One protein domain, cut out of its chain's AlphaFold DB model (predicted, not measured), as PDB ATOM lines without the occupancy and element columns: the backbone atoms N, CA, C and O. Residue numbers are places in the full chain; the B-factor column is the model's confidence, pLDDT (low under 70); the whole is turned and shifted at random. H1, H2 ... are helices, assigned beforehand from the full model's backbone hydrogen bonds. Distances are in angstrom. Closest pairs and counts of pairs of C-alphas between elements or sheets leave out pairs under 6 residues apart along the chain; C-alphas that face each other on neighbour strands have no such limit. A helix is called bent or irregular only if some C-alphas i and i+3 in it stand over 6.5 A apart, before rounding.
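AT A GLANCE: This is residues 2 to 66 of the 110 residues of an uncharacterized protein of Desulfotomaculum sp (UniProt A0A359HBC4). Two helices, H1 and H2, lie side by side as a short helical hairpin, and a third and longest helix, H3, sets off from the open end of that hairpin, where H1 begins and H2 ends, as a long arm in a loose V. Most of the arm, residues 45 to 59 of H3, stands free, and so does the tail of residues 60 to 66 beyond it, which folds back at the far end; the loop of residues 18 to 23 sticks out from the other end of the hairpin. The printed part has 65 residues, with three named helices in the order H1, H2, H3 and no named strand, and its class is all helix. It is loose, with a radius of gyration of the C-alphas of 14.7 A, and spans 43 by 30 by 19 A, the arm and its tail making the length.

IN THESE COORDINATES: H1 runs from His 2, with its C-alpha at (176.510, 211.150, 164.454), to Gln 17, 22.6 A from first to last C-alpha. H2 holds residues 26 to 34, Lys 26 to Ile 34, and measures 12.5 A; its C-alpha 26 is at (176.281, 191.626, 157.380). H3 holds residues 40 to 59, Trp 40 to Leu 59, and measures 27.2 A, ending with C-alpha 59 at (180.350, 193.397, 188.505). H3 has a kink of 30 degrees near residue 53. It is neither bent nor irregular, but only just: C-alphas 54 and 57 are 6.5 A apart.

HOW THE PARTS SIT: H1 and H2 touch, with 4 pairs of C-alphas within 8 A. Their closest C-alphas are those of Leu 16 and Lys 26, 6.8 A apart. They form a helical hairpin at a shallow tilt of 6 degrees, opposite ways, with their centres 11.0 A apart. H3 touches no helix. H1 and H3 are near each other, with 5 pairs of C-alphas within 10 A and no pair within 8 A. H2 and H3 are apart, though they follow each other in the chain. In H1 and H2 every O i to N i+4 pair is within hydrogen-bond range; in H3 13 of 16 are.

THE WHOLE: The two C-alphas farthest apart in the domain, those of Asp 27 and Glu 63, are 43.6 A apart. Without the stretches that stand free, the body has 37 residues and spans 26 by 18 by 13 A. The printed part has no cut. The link from H1 to H2, 8 residues, is short, the link from H2 to H3, 5 residues, is tight, and there is no long link. The mean pLDDT of the printed part is 82.2, and residues 2 to 7, which belong to H1, are under 70.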
ATOM      1  N   HIS A   2     175.471 211.629 165.381       52.09
ATOM      2  CA  HIS A   2     176.510 211.150 164.454       52.09
ATOM      3  C   HIS A   2     177.711 210.452 165.125       52.09
ATOM      4  O   HIS A   2     178.137 209.404 164.649       52.09
ATOM      5  N   VAL A   3     178.226 210.980 166.242       56.12
ATOM      6  CA  VAL A   3     179.369 210.382 166.965       56.12
ATOM      7  C   VAL A   3     179.018 209.002 167.530       56.12
ATOM      8  O   VAL A   3     179.759 208.041 167.334       56.12
ATOM      9  N   LEU A   4     177.836 208.870 168.140       59.69
ATOM     10  CA  LEU A   4     177.368 207.602 168.701       59.69
ATOM     11  C   LEU A   4     177.144 206.531 167.625       59.69
ATOM     12  O   LEU A   4     177.535 205.381 167.812       59.69
ATOM     13  N   LEU A   5     176.575 206.911 166.476       60.69
ATOM     14  CA  LEU A   5     176.408 205.999 165.344       60.69
ATOM     15  C   LEU A   5     177.759 205.478 164.837       60.69
ATOM     16  O   LEU A   5     177.898 204.305 164.497       60.69
ATOM     17  N   CYS A   6     178.772 206.340 164.794       61.94
ATOM     18  CA  CYS A   6     180.121 205.959 164.400       61.94
ATOM     19  C   CYS A   6     180.782 204.985 165.388       61.94
ATOM     20  O   CYS A   6     181.453 204.047 164.951       61.94
ATOM     21  N   SER A   7     180.579 205.173 166.693       66.75
ATOM     22  CA  SER A   7     181.064 204.243 167.721       66.75
ATOM     23  C   SER A   7     180.343 202.894 167.651       66.75
ATOM     24  O   SER A   7     181.001 201.855 167.645       66.75
ATOM     25  N   LEU A   8     179.018 202.895 167.469       70.44
ATOM     26  CA  LEU A   8     178.243 201.672 167.236       70.44
ATOM     27  C   LEU A   8     178.698 200.933 165.979       70.44
ATOM     28  O   LEU A   8     178.885 199.720 166.021       70.44
ATOM     29  N   LYS A   9     178.939 201.654 164.877       72.00
ATOM     30  CA  LYS A   9     179.486 201.063 163.650       72.00
ATOM     31  C   LYS A   9     180.785 200.322 163.944       72.00
ATOM     32  O   LYS A   9     180.904 199.180 163.529       72.00
ATOM     33  N   LYS A  10     181.729 200.914 164.687       73.50
ATOM     34  CA  LYS A  10     182.995 200.241 165.043       73.50
ATOM     35  C   LYS A  10     182.774 198.949 165.836       73.50
ATOM     36  O   LYS A  10     183.386 197.941 165.494       73.50
ATOM     37  N   ILE A  11     181.890 198.964 166.836       76.50
ATOM     38  CA  ILE A  11     181.554 197.775 167.639       76.50
ATOM     39  C   ILE A  11     180.947 196.683 166.750       76.50
ATOM     40  O   ILE A  11     181.396 195.540 166.774       76.50
ATOM     41  N   PHE A  12     179.984 197.043 165.902       77.00
ATOM     42  CA  PHE A  12     179.361 196.105 164.972       77.00
ATOM     43  C   PHE A  12     180.331 195.591 163.905       77.00
ATOM     44  O   PHE A  12     180.269 194.425 163.540       77.00
ATOM     45  N   TYR A  13     181.263 196.416 163.426       78.50
ATOM     46  CA  TYR A  13     182.328 195.973 162.527       78.50
ATOM     47  C   TYR A  13     183.241 194.942 163.197       78.50
ATOM     48  O   TYR A  13     183.568 193.941 162.565       78.50
ATOM     49  N   ALA A  14     183.617 195.157 164.461       80.62
ATOM     50  CA  ALA A  14     184.394 194.188 165.231       80.62
ATOM     51  C   ALA A  14     183.610 192.879 165.432       80.62
ATOM     52  O   ALA A  14     184.138 191.803 165.155       80.62
ATOM     53  N   PHE A  15     182.324 192.968 165.788       81.88
ATOM     54  CA  PHE A  15     181.421 191.814 165.845       81.88
ATOM     55  C   PHE A  15     181.344 191.078 164.498       81.88
ATOM     56  O   PHE A  15     181.430 189.859 164.438       81.88
ATOM     57  N   LEU A  16     181.263 191.800 163.379       81.56
ATOM     58  CA  LEU A  16     181.226 191.197 162.047       81.56
ATOM     59  C   LEU A  16     182.526 190.504 161.632       81.56
ATOM     60  O   LEU A  16     182.479 189.615 160.771       81.56
ATOM     61  N   GLN A  17     183.659 190.907 162.204       82.94
ATOM     62  CA  GLN A  17     184.972 190.309 161.965       82.94
ATOM     63  C   GLN A  17     185.278 189.121 162.885       82.94
ATOM     64  O   GLN A  17     186.223 188.388 162.601       82.94
ATOM     65  N   SER A  18     184.494 188.892 163.946       83.81
ATOM     66  CA  SER A  18     184.684 187.724 164.811       83.81
ATOM     67  C   SER A  18     184.515 186.420 164.020       83.81
ATOM     68  O   SER A  18     183.780 186.372 163.027       83.81
ATOM     69  N   LYS A  19     185.197 185.353 164.451       82.81
ATOM     70  CA  LYS A  19     185.047 184.010 163.864       82.81
ATOM     71  C   LYS A  19     183.795 183.279 164.354       82.81
ATOM     72  O   LYS A  19     183.501 182.201 163.850       82.81
ATOM     73  N   GLU A  20     183.068 183.877 165.294       83.62
ATOM     74  CA  GLU A  20     181.852 183.297 165.852       83.62
ATOM     75  C   GLU A  20     180.774 183.124 164.771       83.62
ATOM     76  O   GLU A  20     180.625 184.001 163.901       83.62
ATOM     77  N   PRO A  21     180.016 182.012 164.815       80.94
ATOM     78  CA  PRO A  21     178.861 181.824 163.954       80.94
ATOM     79  C   PRO A  21     177.844 182.939 164.216       80.94
ATOM     80  O   PRO A  21     177.583 183.323 165.355       80.94
ATOM     81  N   LYS A  22     177.292 183.498 163.137       83.31
ATOM     82  CA  LYS A  22     176.356 184.627 163.192       83.31
ATOM     83  C   LYS A  22     174.990 184.161 162.732       83.31
ATOM     84  O   LYS A  22     174.873 183.564 161.667       83.31
ATOM     85  N   GLU A  23     173.969 184.514 163.499       86.31
ATOM     86  CA  GLU A  23     172.568 184.230 163.167       86.31
ATOM     87  C   GLU A  23     172.042 185.095 162.011       86.31
ATOM     88  O   GLU A  23     170.999 184.807 161.434       86.31
ATOM     89  N   PHE A  24     172.756 186.168 161.655       84.75
ATOM     90  CA  PHE A  24     172.346 187.113 160.621       84.75
ATOM     91  C   PHE A  24     173.516 187.594 159.762       84.75
ATOM     92  O   PHE A  24     174.669 187.687 160.196       84.75
ATOM     93  N   ALA A  25     173.194 187.933 158.513       84.94
ATOM     94  CA  ALA A  25     174.147 188.417 157.529       84.94
ATOM     95  C   ALA A  25     174.537 189.895 157.754       84.94
ATOM     96  O   ALA A  25     173.879 190.664 158.462       84.94
ATOM     97  N   LYS A  26     175.673 190.295 157.168       83.69
ATOM     98  CA  LYS A  26     176.281 191.626 157.380       83.69
ATOM     99  C   LYS A  26     175.388 192.770 156.897       83.69
ATOM    100  O   LYS A  26     175.380 193.846 157.488       83.69
ATOM    101  N   ASP A  27     174.661 192.540 155.815       85.19
ATOM    102  CA  ASP A  27     173.715 193.465 155.197       85.19
ATOM    103  C   ASP A  27     172.566 193.848 156.139       85.19
ATOM    104  O   ASP A  27     172.189 195.020 156.181       85.19
ATOM    105  N   VAL A  28     172.076 192.914 156.961       87.56
ATOM    106  CA  VAL A  28     171.053 193.181 157.985       87.56
ATOM    107  C   VAL A  28     171.539 194.252 158.960       87.56
ATOM    108  O   VAL A  28     170.827 195.220 159.231       87.56
ATOM    109  N   ILE A  29     172.786 194.137 159.421       83.06
ATOM    110  CA  ILE A  29     173.398 195.108 160.336       83.06
ATOM    111  C   ILE A  29     173.557 196.468 159.661       83.06
ATOM    112  O   ILE A  29     173.250 197.496 160.263       83.06
ATOM    113  N   TYR A  30     174.012 196.506 158.408       82.31
ATOM    114  CA  TYR A  30     174.147 197.773 157.691       82.31
ATOM    115  C   TYR A  30     172.803 198.460 157.467       82.31
ATOM    116  O   TYR A  30     172.700 199.667 157.690       82.31
ATOM    117  N   ARG A  31     171.774 197.704 157.072       85.88
ATOM    118  CA  ARG A  31     170.413 198.219 156.887       85.88
ATOM    119  C   ARG A  31     169.842 198.752 158.193       85.88
ATOM    120  O   ARG A  31     169.256 199.830 158.187       85.88
ATOM    121  N   PHE A  32     170.072 198.048 159.300       83.94
ATOM    122  CA  PHE A  32     169.740 198.538 160.630       83.94
ATOM    123  C   PHE A  32     170.461 199.863 160.909       83.94
ATOM    124  O   PHE A  32     169.805 200.884 161.049       83.94
ATOM    125  N   LEU A  33     171.796 199.900 160.871       81.56
ATOM    126  CA  LEU A  33     172.597 201.076 161.246       81.56
ATOM    127  C   LEU A  33     172.401 202.314 160.354       81.56
ATOM    128  O   LEU A  33     172.808 203.410 160.738       81.56
ATOM    129  N   ILE A  34     171.869 202.162 159.143       82.38
ATOM    130  CA  ILE A  34     171.687 203.271 158.193       82.38
ATOM    131  C   ILE A  34     170.234 203.772 158.176       82.38
ATOM    132  O   ILE A  34     169.987 204.850 157.648       82.38
ATOM    133  N   ASN A  35     169.282 203.058 158.785       85.00
ATOM    134  CA  ASN A  35     167.869 203.432 158.733       85.00
ATOM    135  C   ASN A  35     167.593 204.762 159.477       85.00
ATOM    136  O   ASN A  35     167.698 204.812 160.703       85.00
ATOM    137  N   PRO A  36     167.203 205.850 158.787       80.75
ATOM    138  CA  PRO A  36     166.949 207.134 159.441       80.75
ATOM    139  C   PRO A  36     165.620 207.167 160.211       80.75
ATOM    140  O   PRO A  36     165.453 208.008 161.088       80.75
ATOM    141  N   TRP A  37     164.695 206.253 159.909       85.12
ATOM    142  CA  TRP A  37     163.356 206.191 160.506       85.12
ATOM    143  C   TRP A  37     163.319 205.447 161.836       85.12
ATOM    144  O   TRP A  37     162.293 205.419 162.512       85.12
ATOM    145  N   TYR A  38     164.422 204.804 162.207       84.38
ATOM    146  CA  TYR A  38     164.492 204.086 163.463       84.38
ATOM    147  C   TYR A  38     164.694 205.063 164.622       84.38
ATOM    148  O   TYR A  38     165.513 205.981 164.547       84.38
ATOM    149  N   ASP A  39     163.984 204.837 165.728       87.38
ATOM    150  CA  ASP A  39     164.177 205.615 166.949       87.38
ATOM    151  C   ASP A  39     165.504 205.225 167.609       87.38
ATOM    152  O   ASP A  39     165.602 204.348 168.481       87.38
ATOM    153  N   TRP A  40     166.562 205.890 167.159       83.12
ATOM    154  CA  TRP A  40     167.902 205.659 167.662       83.12
ATOM    155  C   TRP A  40     168.045 206.049 169.124       83.12
ATOM    156  O   TRP A  40     168.790 205.387 169.842       83.12
ATOM    157  N   ARG A  41     167.304 207.056 169.601       85.75
ATOM    158  CA  ARG A  41     167.352 207.469 171.007       85.75
ATOM    159  C   ARG A  41     166.846 206.344 171.905       85.75
ATOM    160  O   ARG A  41     167.551 205.942 172.830       85.75
ATOM    161  N   ARG A  42     165.659 205.804 171.617       88.69
ATOM    162  CA  ARG A  42     165.060 204.714 172.403       88.69
ATOM    163  C   ARG A  42     165.887 203.440 172.331       88.69
ATOM    164  O   ARG A  42     166.043 202.748 173.333       88.69
ATOM    165  N   SER A  43     166.439 203.142 171.164       85.69
ATOM    166  CA  SER A  43     167.247 201.941 170.949       85.69
ATOM    167  C   SER A  43     168.570 201.997 171.704       85.69
ATOM    168  O   SER A  43     168.947 201.029 172.359       85.69
ATOM    169  N   LEU A  44     169.226 203.158 171.699       85.56
ATOM    170  CA  LEU A  44     170.428 203.409 172.491       85.56
ATOM    171  C   LEU A  44     170.158 203.363 173.994       85.56
ATOM    172  O   LEU A  44     170.948 202.778 174.728       85.56
ATOM    173  N   LEU A  45     169.036 203.925 174.446       90.19
ATOM    174  CA  LEU A  45     168.613 203.842 175.846       90.19
ATOM    175  C   LEU A  45     168.405 202.390 176.281       90.19
ATOM    176  O   LEU A  45     168.917 201.990 177.324       90.19
ATOM    177  N   LYS A  46     167.707 201.586 175.469       91.56
ATOM    178  CA  LYS A  46     167.498 200.157 175.743       91.56
ATOM    179  C   LYS A  46     168.815 199.384 175.775       91.56
ATOM    180  O   LYS A  46     169.031 198.606 176.699       91.56
ATOM    181  N   LEU A  47     169.694 199.616 174.801       88.56
ATOM    182  CA  LEU A  47     171.012 198.985 174.756       88.56
ATOM    183  C   LEU A  47     171.846 199.355 175.989       88.56
ATOM    184  O   LEU A  47     172.392 198.472 176.643       88.56
ATOM    185  N   GLY A  48     171.904 200.643 176.335       88.31
ATOM    186  CA  GLY A  48     172.628 201.137 177.505       88.31
ATOM    187  C   GLY A  48     172.087 200.556 178.809       88.31
ATOM    188  O   GLY A  48     172.864 200.059 179.619       88.31
ATOM    189  N   ALA A  49     170.763 200.531 178.980       91.06
ATOM    190  CA  ALA A  49     170.124 199.893 180.128       91.06
ATOM    191  C   ALA A  49     170.462 198.397 180.210       91.06
ATOM    192  O   ALA A  49     170.766 197.904 181.291       91.06
ATOM    193  N   GLY A  50     170.472 197.686 179.078       92.31
ATOM    194  CA  GLY A  50     170.876 196.281 179.018       92.31
ATOM    195  C   GLY A  50     172.329 196.062 179.446       92.31
ATOM    196  O   GLY A  50     172.590 195.196 180.272       92.31
ATOM    197  N   VAL A  51     173.268 196.877 178.953       89.81
ATOM    198  CA  VAL A  51     174.682 196.810 179.370       89.81
ATOM    199  C   VAL A  51     174.824 197.098 180.865       89.81
ATOM    200  O   VAL A  51     175.513 196.367 181.572       89.81
ATOM    201  N   ILE A  52     174.147 198.131 181.370       89.12
ATOM    202  CA  ILE A  52     174.183 198.468 182.794       89.12
ATOM    203  C   ILE A  52     173.635 197.310 183.629       89.12
ATOM    204  O   ILE A  52     174.283 196.880 184.575       89.12
ATOM    205  N   ASN A  53     172.470 196.778 183.266       91.25
ATOM    206  CA  ASN A  53     171.774 195.797 184.090       91.25
ATOM    207  C   ASN A  53     172.380 194.397 184.015       91.25
ATOM    208  O   ASN A  53     172.473 193.732 185.041       91.25
ATOM    209  N   ASN A  54     172.810 193.969 182.830       91.62
ATOM    210  CA  ASN A  54     173.228 192.588 182.598       91.62
ATOM    211  C   ASN A  54     174.742 192.402 182.700       91.62
ATOM    212  O   ASN A  54     175.195 191.285 182.923       91.62
ATOM    213  N   PHE A  55     175.524 193.466 182.502       88.69
ATOM    214  CA  PHE A  55     176.982 193.381 182.503       88.69
ATOM    215  C   PHE A  55     177.613 194.178 183.642       88.69
ATOM    216  O   PHE A  55     178.417 193.628 184.380       88.69
ATOM    217  N   LEU A  56     177.246 195.449 183.832       88.38
ATOM    218  CA  LEU A  56     177.901 196.282 184.849       88.38
ATOM    219  C   LEU A  56     177.403 195.999 186.268       88.38
ATOM    220  O   LEU A  56     178.224 195.840 187.163       88.38
ATOM    221  N   ASN A  57     176.087 195.910 186.480       88.88
ATOM    222  CA  ASN A  57     175.511 195.706 187.811       88.88
ATOM    223  C   ASN A  57     176.032 194.423 188.492       88.88
ATOM    224  O   ASN A  57     176.392 194.525 189.658       88.88
ATOM    225  N   PRO A  58     176.155 193.251 187.825       90.38
ATOM    226  CA  PRO A  58     176.731 192.055 188.454       90.38
ATOM    227  C   PRO A  58     178.205 192.201 188.858       90.38
ATOM    228  O   PRO A  58     178.681 191.475 189.722       90.38
ATOM    229  N   LEU A  59     178.935 193.130 188.232       88.31
ATOM    230  CA  LEU A  59     180.350 193.397 188.505       88.31
ATOM    231  C   LEU A  59     180.551 194.465 189.595       88.31
ATOM    232  O   LEU A  59     181.689 194.818 189.909       88.31
ATOM    233  N   THR A  60     179.470 195.015 190.157       86.44
ATOM    234  CA  THR A  60     179.514 196.099 191.146       86.44
ATOM    235  C   THR A  60     178.614 195.803 192.341       86.44
ATOM    236  O   THR A  60     177.470 195.404 192.160       86.44
ATOM    237  N   GLY A  61     179.096 196.048 193.560       82.31
ATOM    238  CA  GLY A  61     178.279 195.943 194.770       82.31
ATOM    239  C   GLY A  61     177.404 197.182 195.030       82.31
ATOM    240  O   GLY A  61     177.616 198.234 194.413       82.31
ATOM    241  N   PRO A  62     176.406 197.074 195.925       81.31
ATOM    242  CA  PRO A  62     175.466 198.152 196.249       81.31
ATOM    243  C   PRO A  62     176.138 199.396 196.850       81.31
ATOM    244  O   PRO A  62     175.627 200.503 196.693       81.31
ATOM    245  N   GLU A  63     177.301 199.242 197.479       85.75
ATOM    246  CA  GLU A  63     178.114 200.335 198.018       85.75
ATOM    247  C   GLU A  63     178.815 201.193 196.948       85.75
ATOM    248  O   GLU A  63     179.365 202.254 197.256       85.75
ATOM    249  N   ARG A  64     178.815 200.768 195.677       84.06
ATOM    250  CA  ARG A  64     179.541 201.475 194.619       84.06
ATOM    251  C   ARG A  64     178.758 202.673 194.088       84.06
ATOM    252  O   ARG A  64     177.708 202.537 193.463       84.06
ATOM    253  N   VAL A  65     179.342 203.861 194.244       85.00
ATOM    254  CA  VAL A  65     178.811 205.109 193.680       85.00
ATOM    255  C   VAL A  65     178.825 205.041 192.149       85.00
ATOM    256  O   VAL A  65     179.870 204.834 191.528       85.00
ATOM    257  N   LYS A  66     177.656 205.231 191.529       82.94
ATOM    258  CA  LYS A  66     177.511 205.337 190.071       82.94
ATOM    259  C   LYS A  66     177.679 206.800 189.667       82.94
ATOM    260  O   LYS A  66     176.939 207.655 190.142       82.94
TER     261      LYS A  66